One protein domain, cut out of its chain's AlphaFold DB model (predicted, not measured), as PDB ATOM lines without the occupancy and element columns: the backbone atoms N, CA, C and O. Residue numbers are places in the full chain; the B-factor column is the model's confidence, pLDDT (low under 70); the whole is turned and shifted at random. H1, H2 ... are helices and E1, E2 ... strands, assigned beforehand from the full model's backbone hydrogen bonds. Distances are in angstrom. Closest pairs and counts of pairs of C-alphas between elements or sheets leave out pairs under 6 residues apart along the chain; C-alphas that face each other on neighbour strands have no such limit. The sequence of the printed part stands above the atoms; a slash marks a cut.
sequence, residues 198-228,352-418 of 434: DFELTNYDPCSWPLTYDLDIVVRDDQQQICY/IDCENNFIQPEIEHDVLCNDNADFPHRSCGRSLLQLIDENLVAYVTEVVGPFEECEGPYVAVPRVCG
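What this domain is: This is residues 198 to 228 and 352 to 418 of the 434 residues of an uncharacterized protein of Maribacter sp. (strain HTCC2170 / KCCM 42371) (UniProt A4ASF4). A small sheet of three strands, E4, E6 and E5, and a separate two-stranded hairpin, E1 and E2, have the short helix H1 between them. The long loop of residues 362 to 383 reaches out to one end of the domain, and the short strand E3 lies at the other end. The printed part has 98 residues, with six named strands and two named helices in the order E1, E2, E3, E4, H1, E5, E6, H2; the three-stranded sheet has the order E4, E6, E5, and both sheets are antiparallel. The class is mixed, helices and strands, with 46 residues, under half, in named elements. The whole is only just compact, close to loose, with a radius of gyration of the C-alphas of 14.6 A, and it is elongated, spanning 48 by 28 by 25 A.

Where its parts are: E1, residues 198 to 205, begins at C-alpha 198 (184.572, 190.950, 180.588), is 19.9 A long and bends by 56 degrees at residue 202. E2, residues 212 to 219, is 22.7 A long. E3 is residues 226 to 228 and E4 residues 359 to 361. H1, residues 384 to 389, begins at C-alpha 384 (174.471, 198.218, 182.986) and is 8.6 A long. E5, residues 393 to 398, is 14.2 A long. E6, residues 407 to 414, is 16.5 A long and bends by 89 degrees at residue 410. H2, residues 415 to 418, ends at C-alpha 418 (184.996, 194.258, 172.309).

How they stand to each other: E1 and E2 form a hairpin, antiparallel at 162 degrees, with N 200 and O 216 at 2.8 A. The closest C-alphas of E1 and E5 are those of Asp 198 and Tyr 395, 4.9 A apart. The closest of E1 and H1 are those of Leu 201 and Ile 388, 7.0 A apart. E3 pairs with no named strand and is apart from E2. In the other sheet E6 is the inner strand: N 412 and O 359 of E4 are 2.9 A apart, and N 411 and O 397 of E5 2.8 A. E5 and E6 form a hairpin. H1 is on this sheet at a height of 9.1 A, only just over none of its strands, with 2 C-alphas falling on E4 and 2 on E6. E4, H1 and E5 make a split strand-helix-strand unit, two strands of one sheet joined through a helix, with E6 between them in the sheet, and its crossover is right-handed. H2 only grazes the sheet; the closest C-alphas of E5 and H2 are those of Val 393 and Arg 415, 4.1 A apart. In H1 every O i to N i+4 pair is within hydrogen-bond range; H2 is too short for such a pair.

The domain as a whole: The two C-alphas farthest apart, those of Tyr 228 and Asp 374, are 48.9 A apart. Residues 229 to 351 are not printed, and C-alphas 228 and 352 are 16.8 A apart across this cut. The link from E4 to H1, 22 residues, is long. The mean pLDDT of the printed part is 86.6, and residues 366 to 379 are under 70.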
ATOM      1  N   ASP A 198     185.978 190.632 180.851       96.06
ATOM      2  CA  ASP A 198     184.572 190.950 180.588       96.06
ATOM      3  C   ASP A 198     183.720 190.928 181.858       96.06
ATOM      4  O   ASP A 198     184.166 190.463 182.909       96.06
ATOM      5  N   PHE A 199     182.494 191.436 181.751       96.12
ATOM      6  CA  PHE A 199     181.487 191.274 182.792       96.12
ATOM      7  C   PHE A 199     181.027 189.815 182.883       96.12
ATOM      8  O   PHE A 199     180.706 189.195 181.871       96.12
ATOM      9  N   GLU A 200     180.911 189.301 184.101       95.56
ATOM     10  CA  GLU A 200     180.187 188.071 184.407       95.56
ATOM     11  C   GLU A 200     179.003 188.425 185.305       95.56
ATOM     12  O   GLU A 200     179.176 188.871 186.438       95.56
ATOM     13  N   LEU A 201     177.792 188.263 184.768       95.31
ATOM     14  CA  LEU A 201     176.551 188.490 185.498       95.31
ATOM     15  C   LEU A 201     175.906 187.145 185.825       95.31
ATOM     16  O   LEU A 201     175.492 186.407 184.933       95.31
ATOM     17  N   THR A 202     175.796 186.833 187.113       94.62
ATOM     18  CA  THR A 202     175.113 185.628 187.596       94.62
ATOM     19  C   THR A 202     174.049 185.980 188.627       94.62
ATOM     20  O   THR A 202     173.996 187.096 189.139       94.62
ATOM     21  N   ASN A 203     173.132 185.043 188.889       92.56
ATOM     22  CA  ASN A 203     172.039 185.211 189.856       92.56
ATOM     23  C   ASN A 203     171.179 186.477 189.642       92.56
ATOM     24  O   ASN A 203     170.559 186.962 190.591       92.56
ATOM     25  N   TYR A 204     171.131 186.996 188.409       91.12
ATOM     26  CA  TYR A 204     170.345 188.171 188.055       91.12
ATOM     27  C   TYR A 204     168.859 187.821 187.950       91.12
ATOM     28  O   TYR A 204     168.462 187.011 187.114       91.12
ATOM     29  N   ASP A 205     168.037 188.435 188.800       88.19
ATOM     30  CA  ASP A 205     166.576 188.394 188.685       88.19
ATOM     31  C   ASP A 205     166.046 189.831 188.543       88.19
ATOM     32  O   ASP A 205     165.902 190.523 189.559       88.19
ATOM     33  N   PRO A 206     165.717 190.289 187.317       83.06
ATOM     34  CA  PRO A 206     165.254 191.655 187.061       83.06
ATOM     35  C   PRO A 206     163.904 191.989 187.717       83.06
ATOM     36  O   PRO A 206     163.522 193.160 187.780       83.06
ATOM     37  N   CYS A 207     163.167 190.980 188.197       82.81
ATOM     38  CA  CYS A 207     161.873 191.137 188.855       82.81
ATOM     39  C   CYS A 207     161.941 190.977 190.384       82.81
ATOM     40  O   CYS A 207     160.916 191.125 191.060       82.81
ATOM     41  N   SER A 208     163.110 190.656 190.941       83.12
ATOM     42  CA  SER A 208     163.284 190.466 192.382       83.12
ATOM     43  C   SER A 208     163.241 191.789 193.158       83.12
ATOM     44  O   SER A 208     163.628 192.853 192.672       83.12
ATOM     45  N   TRP A 209     162.742 191.729 194.401       76.69
ATOM     46  CA  TRP A 209     162.790 192.854 195.338       76.69
ATOM     47  C   TRP A 209     163.265 192.393 196.728       76.69
ATOM     48  O   TRP A 209     162.508 191.705 197.426       76.69
ATOM     49  N   PRO A 210     164.477 192.778 197.175       79.25
ATOM     50  CA  PRO A 210     165.459 193.616 196.467       79.25
ATOM     51  C   PRO A 210     166.017 192.928 195.212       79.25
ATOM     52  O   PRO A 210     165.939 191.705 195.122       79.25
ATOM     53  N   LEU A 211     166.573 193.716 194.283       82.00
ATOM     54  CA  LEU A 211     167.248 193.198 193.090       82.00
ATOM     55  C   LEU A 211     168.381 192.249 193.513       82.00
ATOM     56  O   LEU A 211     169.212 192.613 194.346       82.00
ATOM     57  N   THR A 212     168.403 191.037 192.968       87.31
ATOM     58  CA  THR A 212     169.459 190.045 193.198       87.31
ATOM     59  C   THR A 212     170.332 189.928 191.959       87.31
ATOM     60  O   THR A 212     169.797 189.770 190.863       87.31
ATOM     61  N   TYR A 213     171.649 190.017 192.138       92.06
ATOM     62  CA  TYR A 213     172.674 189.775 191.124       92.06
ATOM     63  C   TYR A 213     174.038 189.592 191.789       92.06
ATOM     64  O   TYR A 213     174.277 190.125 192.872       92.06
ATOM     65  N   ASP A 214     174.932 188.910 191.085       94.38
ATOM     66  CA  ASP A 214     176.369 188.920 191.317       94.38
ATOM     67  C   ASP A 214     177.027 189.418 190.023       94.38
ATOM     68  O   ASP A 214     176.827 188.830 188.958       94.38
ATOM     69  N   LEU A 215     177.744 190.542 190.107       95.69
ATOM     70  CA  LEU A 215     178.462 191.143 188.983       95.69
ATOM     71  C   LEU A 215     179.961 191.105 189.270       95.69
ATOM     72  O   LEU A 215     180.442 191.835 190.140       95.69
ATOM     73  N   ASP A 216     180.676 190.303 188.494       95.88
ATOM     74  CA  ASP A 216     182.124 190.157 188.561       95.88
ATOM     75  C   ASP A 216     182.786 190.620 187.256       95.88
ATOM     76  O   ASP A 216     182.150 190.765 186.209       95.88
ATOM     77  N   ILE A 217     184.095 190.871 187.325       96.62
ATOM     78  CA  ILE A 217     184.938 191.115 186.152       96.62
ATOM     79  C   ILE A 217     185.893 189.939 186.046       96.62
ATOM     80  O   ILE A 217     186.763 189.751 186.902       96.62
ATOM     81  N   VAL A 218     185.734 189.154 184.991       95.88
ATOM     82  CA  VAL A 218     186.461 187.899 184.809       95.88
ATOM     83  C   VAL A 218     187.373 187.965 183.602       95.88
ATOM     84  O   VAL A 218     187.189 188.777 182.698       95.88
ATOM     85  N   VAL A 219     188.390 187.106 183.589       95.50
ATOM     86  CA  VAL A 219     189.212 186.897 182.396       95.50
ATOM     87  C   VAL A 219     188.368 186.166 181.360       95.50
ATOM     88  O   VAL A 219     187.702 185.194 181.698       95.50
ATOM     89  N   ARG A 220     188.405 186.623 180.106       92.12
ATOM     90  CA  ARG A 220     187.725 185.928 179.005       92.12
ATOM     91  C   ARG A 220     188.344 184.542 178.807       92.12
ATOM     92  O   ARG A 220     189.563 184.436 178.656       92.12
ATOM     93  N   ASP A 221     187.510 183.510 178.763       85.81
ATOM     94  CA  ASP A 221     187.953 182.133 178.506       85.81
ATOM     95  C   ASP A 221     188.347 181.915 177.038       85.81
ATOM     96  O   ASP A 221     189.293 181.180 176.742       85.81
ATOM     97  N   ASP A 222     187.654 182.598 176.122       85.25
ATOM     98  CA  ASP A 222     187.854 182.491 174.682       85.25
ATOM     99  C   ASP A 222     188.580 183.708 174.096       85.25
ATOM    100  O   ASP A 222     188.456 184.855 174.540       85.25
ATOM    101  N   GLN A 223     189.318 183.460 173.015       86.94
ATOM    102  CA  GLN A 223     189.825 184.531 172.174       86.94
ATOM    103  C   GLN A 223     188.648 185.126 171.389       86.94
ATOM    104  O   GLN A 223     187.989 184.425 170.622       86.94
ATOM    105  N   GLN A 224     188.406 186.421 171.594       91.06
ATOM    106  CA  GLN A 224     187.345 187.197 170.935       91.06
ATOM    107  C   GLN A 224     187.892 188.482 170.288       91.06
ATOM    108  O   GLN A 224     187.147 189.404 169.958       91.06
ATOM    109  N   GLN A 225     189.217 188.559 170.118       95.31
ATOM    110  CA  GLN A 225     189.883 189.691 169.475       95.31
ATOM    111  C   GLN A 225     189.982 189.509 167.962       95.31
ATOM    112  O   GLN A 225     189.939 190.493 167.235       95.31
ATOM    113  N   ILE A 226     190.184 188.275 167.491       96.62
ATOM    114  CA  ILE A 226     190.456 187.953 166.088       96.62
ATOM    115  C   ILE A 226     189.431 186.924 165.645       96.62
ATOM    116  O   ILE A 226     189.446 185.786 166.105       96.62
ATOM    117  N   CYS A 227     188.590 187.328 164.707       97.00
ATOM    118  CA  CYS A 227     187.567 186.479 164.126       97.00
ATOM    119  C   CYS A 227     187.685 186.475 162.606       97.00
ATOM    120  O   CYS A 227     188.375 187.300 162.004       97.00
ATOM    121  N   TYR A 228     186.974 185.545 161.984       97.75
ATOM    122  CA  TYR A 228     186.934 185.362 160.546       97.75
ATOM    123  C   TYR A 228     185.497 185.517 160.063       97.75
ATOM    124  O   TYR A 228     184.626 184.687 160.344       97.75
ATOM    125  N   ILE A 352     180.675 199.427 162.921       92.62
ATOM    126  CA  ILE A 352     180.040 200.273 163.921       92.62
ATOM    127  C   ILE A 352     181.126 201.186 164.488       92.62
ATOM    128  O   ILE A 352     182.258 200.749 164.694       92.62
ATOM    129  N   ASP A 353     180.774 202.443 164.764       92.94
ATOM    130  CA  ASP A 353     181.681 203.391 165.411       92.94
ATOM    131  C   ASP A 353     182.025 202.901 166.826       92.94
ATOM    132  O   ASP A 353     181.202 202.956 167.738       92.94
ATOM    133  N   CYS A 354     183.241 202.400 167.009       93.06
ATOM    134  CA  CYS A 354     183.736 201.925 168.298       93.06
ATOM    135  C   CYS A 354     184.586 202.966 169.036       93.06
ATOM    136  O   CYS A 354     185.009 202.714 170.162       93.06
ATOM    137  N   GLU A 355     184.859 204.114 168.417       90.25
ATOM    138  CA  GLU A 355     185.694 205.170 168.993       90.25
ATOM    139  C   GLU A 355     184.866 206.185 169.782       90.25
ATOM    140  O   GLU A 355     185.353 206.726 170.772       90.25
ATOM    141  N   ASN A 356     183.602 206.412 169.402       89.56
ATOM    142  CA  ASN A 356     182.741 207.389 170.078       89.56
ATOM    143  C   ASN A 356     181.560 206.777 170.848       89.56
ATOM    144  O   ASN A 356     180.888 207.498 171.582       89.56
ATOM    145  N   ASN A 357     181.306 205.468 170.737       90.06
ATOM    146  CA  ASN A 357     180.184 204.794 171.410       90.06
ATOM    147  C   ASN A 357     180.572 204.166 172.759       90.06
ATOM    148  O   ASN A 357     180.191 203.038 173.067       90.06
ATOM    149  N   PHE A 358     181.330 204.890 173.577       93.88
ATOM    150  CA  PHE A 358     181.509 204.506 174.974       93.88
ATOM    151  C   PHE A 358     180.258 204.867 175.771       93.88
ATOM    152  O   PHE A 358     179.695 205.950 175.608       93.88
ATOM    153  N   ILE A 359     179.840 203.967 176.651       92.81
ATOM    154  CA  ILE A 359     178.746 204.202 177.586       92.81
ATOM    155  C   ILE A 359     179.233 203.967 179.013       92.81
ATOM    156  O   ILE A 359     180.087 203.117 179.259       92.81
ATOM    157  N   GLN A 360     178.664 204.711 179.954       94.31
ATOM    158  CA  GLN A 360     178.957 204.581 181.379       94.31
ATOM    159  C   GLN A 360     177.646 204.550 182.178       94.31
ATOM    160  O   GLN A 360     177.390 205.455 182.962       94.31
ATOM    161  N   PRO A 361     176.755 203.569 181.942       91.94
ATOM    162  CA  PRO A 361     175.454 203.531 182.604       91.94
ATOM    163  C   PRO A 361     175.597 203.236 184.102       91.94
ATOM    164  O   PRO A 361     176.524 202.541 184.525       91.94
ATOM    165  N   GLU A 362     174.646 203.718 184.907       91.56
ATOM    166  CA  GLU A 362     174.459 203.250 186.287       91.56
ATOM    167  C   GLU A 362     174.377 201.714 186.329       91.56
ATOM    168  O   GLU A 362     173.826 201.088 185.417       91.56
ATOM    169  N   ILE A 363     174.913 201.098 187.395       90.44
ATOM    170  CA  ILE A 363     174.886 199.632 187.554       90.44
ATOM    171  C   ILE A 363     173.441 199.136 187.473       90.44
ATOM    172  O   ILE A 363     173.114 198.267 186.669       90.44
ATOM    173  N   GLU A 364     172.574 199.745 188.274       84.81
ATOM    174  CA  GLU A 364     171.172 199.385 188.442       84.81
ATOM    175  C   GLU A 364     170.307 200.652 188.476       84.81
ATOM    176  O   GLU A 364     170.714 201.676 189.019       84.81
ATOM    177  N   HIS A 365     169.094 200.572 187.934       72.75
ATOM    178  CA  HIS A 365     167.994 201.502 188.205       72.75
ATOM    179  C   HIS A 365     166.665 200.715 188.128       72.75
ATOM    180  O   HIS A 365     166.694 199.562 187.712       72.75
ATOM    181  N   ASP A 366     165.541 201.318 188.550       65.31
ATOM    182  CA  ASP A 366     164.143 200.817 188.611       65.31
ATOM    183  C   ASP A 366     163.821 199.363 188.167       65.31
ATOM    184  O   ASP A 366     164.146 198.917 187.071       65.31
ATOM    185  N   VAL A 367     163.028 198.654 188.984       59.50
ATOM    186  CA  VAL A 367     162.553 197.280 188.714       59.50
ATOM    187  C   VAL A 367     161.726 197.219 187.424       59.50
ATOM    188  O   VAL A 367     160.638 197.794 187.360       59.50
ATOM    189  N   LEU A 368     162.188 196.448 186.432       62.66
ATOM    190  CA  LEU A 368     161.548 196.290 185.113       62.66
ATOM    191  C   LEU A 368     160.124 195.707 185.181       62.66
ATOM    192  O   LEU A 368     159.327 195.905 184.270       62.66
ATOM    193  N   CYS A 369     159.799 194.985 186.257       66.62
ATOM    194  CA  CYS A 369     158.598 194.150 186.347       66.62
ATOM    195  C   CYS A 369     157.486 194.716 187.241       66.62
ATOM    196  O   CYS A 369     156.558 193.986 187.597       66.62
ATOM    197  N   ASN A 370     157.569 195.985 187.655       59.69
ATOM    198  CA  ASN A 370     156.557 196.580 188.525       59.69
ATOM    199  C   ASN A 370     155.719 197.637 187.785       59.69
ATOM    200  O   ASN A 370     156.029 198.822 187.800       59.69
ATOM    201  N   ASP A 371     154.592 197.208 187.211       55.84
ATOM    202  CA  ASP A 371     153.598 198.103 186.589       55.84
ATOM    203  C   ASP A 371     152.913 199.056 187.598       55.84
ATOM    204  O   ASP A 371     152.215 199.988 187.202       55.84
ATOM    205  N   ASN A 372     153.080 198.827 188.909       53.47
ATOM    206  CA  ASN A 372     152.448 199.593 189.996       53.47
ATOM    207  C   ASN A 372     153.448 200.421 190.817       53.47
ATOM    208  O   ASN A 372     153.155 200.842 191.941       53.47
ATOM    209  N   ALA A 373     154.655 200.604 190.297       53.88
ATOM    210  CA  ALA A 373     155.725 201.283 190.991       53.88
ATOM    211  C   ALA A 373     155.579 202.804 190.818       53.88
ATOM    212  O   ALA A 373     155.950 203.366 189.795       53.88
ATOM    213  N   ASP A 374     155.041 203.471 191.841       50.38
ATOM    214  CA  ASP A 374     154.981 204.937 192.000       50.38
ATOM    215  C   ASP A 374     156.400 205.522 192.249       50.38
ATOM    216  O   ASP A 374     156.628 206.322 193.160       50.38
ATOM    217  N   PHE A 375     157.403 205.064 191.492       53.78
ATOM    218  CA  PHE A 375     158.757 205.607 191.534       53.78
ATOM    219  C   PHE A 375     158.850 206.785 190.563       53.78
ATOM    220  O   PHE A 375     158.249 206.757 189.485       53.78
ATOM    221  N   PRO A 376     159.575 207.859 190.922       53.38
ATOM    222  CA  PRO A 376     159.845 208.920 189.971       53.38
ATOM    223  C   PRO A 376     160.631 208.306 188.813       53.38
ATOM    224  O   PRO A 376     161.786 207.953 189.014       53.38
ATOM    225  N   HIS A 377     160.005 208.183 187.635       54.56
ATOM    226  CA  HIS A 377     160.667 207.762 186.402       54.56
ATOM    227  C   HIS A 377     161.926 208.610 186.207       54.56
ATOM    228  O   HIS A 377     161.848 209.751 185.736       54.56
ATOM    229  N   ARG A 378     163.090 208.093 186.610       59.75
ATOM    230  CA  ARG A 378     164.350 208.720 186.242       59.75
ATOM    231  C   ARG A 378     164.512 208.493 184.753       59.75
ATOM    232  O   ARG A 378     164.359 207.381 184.263       59.75
ATOM    233  N   SER A 379     164.805 209.560 184.023       66.94
ATOM    234  CA  SER A 379     164.983 209.523 182.571       66.94
ATOM    235  C   SER A 379     166.349 208.940 182.169       66.94
ATOM    236  O   SER A 379     166.925 209.378 181.174       66.94
ATOM    237  N   CYS A 380     166.896 208.003 182.947       74.12
ATOM    238  CA  CYS A 380     168.107 207.286 182.567       74.12
ATOM    239  C   CYS A 380     167.751 206.227 181.505       74.12
ATOM    240  O   CYS A 380     166.627 205.725 181.462       74.12
ATOM    241  N   GLY A 381     168.690 205.939 180.596       81.50
ATOM    242  CA  GLY A 381     168.573 204.812 179.660       81.50
ATOM    243  C   GLY A 381     168.701 203.463 180.380       81.50
ATOM    244  O   GLY A 381     168.709 203.440 181.600       81.50
ATOM    245  N   ARG A 382     168.839 202.356 179.635       87.75
ATOM    246  CA  ARG A 382     169.028 201.006 180.212       87.75
ATOM    247  C   ARG A 382     170.217 200.971 181.186       87.75
ATOM    248  O   ARG A 382     171.271 201.534 180.880       87.75
ATOM    249  N   SER A 383     170.051 200.272 182.307       90.75
ATOM    250  CA  SER A 383     171.118 200.023 183.285       90.75
ATOM    251  C   SER A 383     172.209 199.116 182.719       90.75
ATOM    252  O   SER A 383     171.994 198.391 181.741       90.75
ATOM    253  N   LEU A 384     173.382 199.116 183.356       93.88
ATOM    254  CA  LEU A 384     174.471 198.218 182.986       93.88
ATOM    255  C   LEU A 384     174.046 196.748 183.073       93.88
ATOM    256  O   LEU A 384     174.307 195.992 182.144       93.88
ATOM    257  N   LEU A 385     173.364 196.357 184.157       93.44
ATOM    258  CA  LEU A 385     172.904 194.978 184.349       93.44
ATOM    259  C   LEU A 385     171.967 194.532 183.222       93.44
ATOM    260  O   LEU A 385     172.140 193.440 182.694       93.44
ATOM    261  N   GLN A 386     171.040 195.397 182.795       90.69
ATOM    262  CA  GLN A 386     170.154 195.098 181.668       90.69
ATOM    263  C   GLN A 386     170.936 194.924 180.361       90.69
ATOM    264  O   GLN A 386     170.653 194.024 179.579       90.69
ATOM    265  N   LEU A 387     171.928 195.781 180.112       93.94
ATOM    266  CA  LEU A 387     172.740 195.700 178.900       93.94
ATOM    267  C   LEU A 387     173.618 194.441 178.865       93.94
ATOM    268  O   LEU A 387     173.859 193.912 177.780       93.94
ATOM    269  N   ILE A 388     174.091 193.971 180.023       95.44
ATOM    270  CA  ILE A 388     174.840 192.713 180.143       95.44
ATOM    271  C   ILE A 388     173.904 191.511 179.959       95.44
ATOM    272  O   ILE A 388     174.233 190.613 179.193       95.44
ATOM    273  N   ASP A 389     172.730 191.513 180.600       93.12
ATOM    274  CA  ASP A 389     171.727 190.440 180.488       93.12
ATOM    275  C   ASP A 389     171.209 190.274 179.050       93.12
ATOM    276  O   ASP A 389     171.110 189.166 178.526       93.12
ATOM    277  N   GLU A 390     170.974 191.391 178.357       93.00
ATOM    278  CA  GLU A 390     170.620 191.414 176.933       93.00
ATOM    279  C   GLU A 390     171.823 191.164 176.009       93.00
ATOM    280  O   GLU A 390     171.665 191.128 174.786       93.00
ATOM    281  N   ASN A 391     173.019 190.977 176.576       94.38
ATOM    282  CA  ASN A 391     174.243 190.640 175.866       94.38
ATOM    283  C   ASN A 391     174.647 191.690 174.808       94.38
ATOM    284  O   ASN A 391     175.060 191.366 173.694       94.38
ATOM    285  N   LEU A 392     174.503 192.976 175.146       95.06
ATOM    286  CA  LEU A 392     174.681 194.103 174.220       95.06
ATOM    287  C   LEU A 392     175.993 194.865 174.394       95.06
ATOM    288  O   LEU A 392     176.342 195.674 173.530       95.06
ATOM    289  N   VAL A 393     176.717 194.641 175.491       96.56
ATOM    290  CA  VAL A 393     177.906 195.423 175.850       96.56
ATOM    291  C   VAL A 393     179.086 194.543 176.240       96.56
ATOM    292  O   VAL A 393     178.907 193.413 176.676       96.56
ATOM    293  N   ALA A 394     180.290 195.090 176.091       96.12
ATOM    294  CA  ALA A 394     181.539 194.500 176.558       96.12
ATOM    295  C   ALA A 394     182.246 195.462 177.524       96.12
ATOM    296  O   ALA A 394     182.218 196.684 177.327       96.12
ATOM    297  N   TYR A 395     182.886 194.914 178.557       96.88
ATOM    298  CA  TYR A 395     183.674 195.684 179.521       96.88
ATOM    299  C   TYR A 395     184.875 196.379 178.858       96.88
ATOM    300  O   TYR A 395     185.518 195.813 177.974       96.88
ATOM    301  N   VAL A 396     185.212 197.588 179.324       95.75
ATOM    302  CA  VAL A 396     186.436 198.312 178.930       95.75
ATOM    303  C   VAL A 396     187.287 198.679 180.139       95.75
ATOM    304  O   VAL A 396     188.485 198.410 180.166       95.75
ATOM    305  N   THR A 397     186.710 199.365 181.122       95.94
ATOM    306  CA  THR A 397     187.453 199.799 182.311       95.94
ATOM    307  C   THR A 397     186.506 200.168 183.441       95.94
ATOM    308  O   THR A 397     185.332 200.462 183.226       95.94
ATOM    309  N   GLU A 398     187.042 200.206 184.655       95.19
ATOM    310  CA  GLU A 398     186.417 200.848 185.807       95.19
ATOM    311  C   GLU A 398     186.962 202.277 185.977       95.19
ATOM    312  O   GLU A 398     188.127 202.554 185.674       95.19
ATOM    313  N   VAL A 399     186.115 203.188 186.450       93.38
ATOM    314  CA  VAL A 399     186.405 204.596 186.726       93.38
ATOM    315  C   VAL A 399     186.067 204.886 188.186       93.38
ATOM    316  O   VAL A 399     185.056 204.429 188.712       93.38
ATOM    317  N   VAL A 400     186.905 205.682 188.852       90.75
ATOM    318  CA  VAL A 400     186.692 206.087 190.248       90.75
ATOM    319  C   VAL A 400     186.030 207.465 190.290       90.75
ATOM    320  O   VAL A 400     186.528 208.407 189.677       90.75
ATOM    321  N   GLY A 401     184.919 207.563 191.026       82.81
ATOM    322  CA  GLY A 401     184.050 208.743 191.078       82.81
ATOM    323  C   GLY A 401     184.646 209.997 191.745       82.81
ATOM    324  O   GLY A 401     185.787 209.991 192.223       82.81
ATOM    325  N   PRO A 402     183.859 211.090 191.831       84.81
ATOM    326  CA  PRO A 402     182.389 211.141 191.767       84.81
ATOM    327  C   PRO A 402     181.809 210.978 190.352       84.81
ATOM    328  O   PRO A 402     182.428 211.419 189.393       84.81
ATOM    329  N   PHE A 403     180.626 210.365 190.251       86.69
ATOM    330  CA  PHE A 403     179.887 210.156 188.997       86.69
ATOM    331  C   PHE A 403     178.780 211.204 188.838       86.69
ATOM    332  O   PHE A 403     178.235 211.672 189.847       86.69
ATOM    333  N   GLU A 404     178.463 211.583 187.599       85.50
ATOM    334  CA  GLU A 404     177.301 212.426 187.307       85.50
ATOM    335  C   GLU A 404     175.981 211.627 187.396       85.50
ATOM    336  O   GLU A 404     175.953 210.441 187.723       85.50
ATOM    337  N   GLU A 405     174.846 212.297 187.186       83.88
ATOM    338  CA  GLU A 405     173.535 211.634 187.164       83.88
ATOM    339  C   GLU A 405     173.447 210.655 185.979       83.88
ATOM    340  O   GLU A 405     173.807 211.022 184.862       83.88
ATOM    341  N   CYS A 406     172.939 209.437 186.206       84.19
ATOM    342  CA  CYS A 406     172.904 208.343 185.229       84.19
ATOM    343  C   CYS A 406     174.277 207.740 184.862       84.19
ATOM    344  O   CYS A 406     174.333 206.918 183.942       84.19
ATOM    345  N   GLU A 407     175.350 208.069 185.595       90.31
ATOM    346  CA  GLU A 407     176.674 207.468 185.403       90.31
ATOM    347  C   GLU A 407     177.027 206.401 186.451       90.31
ATOM    348  O   GLU A 407     176.811 206.568 187.654       90.31
ATOM    349  N   GLY A 408     177.619 205.297 185.990       92.38
ATOM    350  CA  GLY A 408     178.128 204.215 186.835       92.38
ATOM    351  C   GLY A 408     179.658 204.136 186.903       92.38
ATOM    352  O   GLY A 408     180.365 204.906 186.257       92.38
ATOM    353  N   PRO A 409     180.210 203.184 187.669       94.75
ATOM    354  CA  PRO A 409     181.654 203.006 187.800       94.75
ATOM    355  C   PRO A 409     182.299 202.297 186.608       94.75
ATOM    356  O   PRO A 409     183.520 202.285 186.516       94.75
ATOM    357  N   TYR A 410     181.527 201.707 185.696       96.31
ATOM    358  CA  TYR A 410     182.070 200.925 184.590       96.31
ATOM    359  C   TYR A 410     181.816 201.593 183.248       96.31
ATOM    360  O   TYR A 410     180.703 202.021 182.950       96.31
ATOM    361  N   VAL A 411     182.860 201.624 182.427       96.00
ATOM    362  CA  VAL A 411     182.787 202.017 181.026       96.00
ATOM    363  C   VAL A 411     182.682 200.755 180.185       96.00
ATOM    364  O   VAL A 411     183.466 199.814 180.345       96.00
ATOM    365  N   ALA A 412     181.724 200.766 179.270       96.75
ATOM    366  CA  ALA A 412     181.458 199.691 178.337       96.75
ATOM    367  C   ALA A 412     181.343 200.228 176.905       96.75
ATOM    368  O   ALA A 412     181.197 201.430 176.672       96.75
ATOM    369  N   VAL A 413     181.405 199.321 175.940       96.75
ATOM    370  CA  VAL A 413     181.181 199.586 174.510       96.75
ATOM    371  C   VAL A 413     180.155 198.597 173.967       96.75
ATOM    372  O   VAL A 413     179.948 197.557 174.599       96.75
ATOM    373  N   PRO A 414     179.524 198.861 172.806       96.75
ATOM    374  CA  PRO A 414     178.749 197.850 172.099       96.75
ATOM    375  C   PRO A 414     179.536 196.544 171.992       96.75
ATOM    376  O   PRO A 414     180.725 196.570 171.669       96.75
ATOM    377  N   ARG A 415     178.883 195.407 172.244       95.31
ATOM    378  CA  ARG A 415     179.551 194.100 172.350       95.31
ATOM    379  C   ARG A 415     180.466 193.809 171.166       95.31
ATOM    380  O   ARG A 415     181.634 193.505 171.359       95.31
ATOM    381  N   VAL A 416     179.979 194.070 169.958       95.69
ATOM    382  CA  VAL A 416     180.694 193.961 168.674       95.69
ATOM    383  C   VAL A 416     182.055 194.682 168.599       95.69
ATOM    384  O   VAL A 416     182.906 194.315 167.788       95.69
ATOM    385  N   CYS A 417     182.278 195.713 169.421       96.50
ATOM    386  CA  CYS A 417     183.536 196.459 169.496       96.50
ATOM    387  C   CYS A 417     184.588 195.771 170.376       96.50
ATOM    388  O   CYS A 417     185.786 195.961 170.154       96.50
ATOM    389  N   GLY A 418     184.146 195.012 171.383       94.88
ATOM    390  CA  GLY A 418     184.996 194.258 172.309       94.88
ATOM    391  C   GLY A 418     185.043 192.754 172.027       94.88
ATOM    392  O   GLY A 418     185.971 192.095 172.476       94.88
TER     393      GLY A 418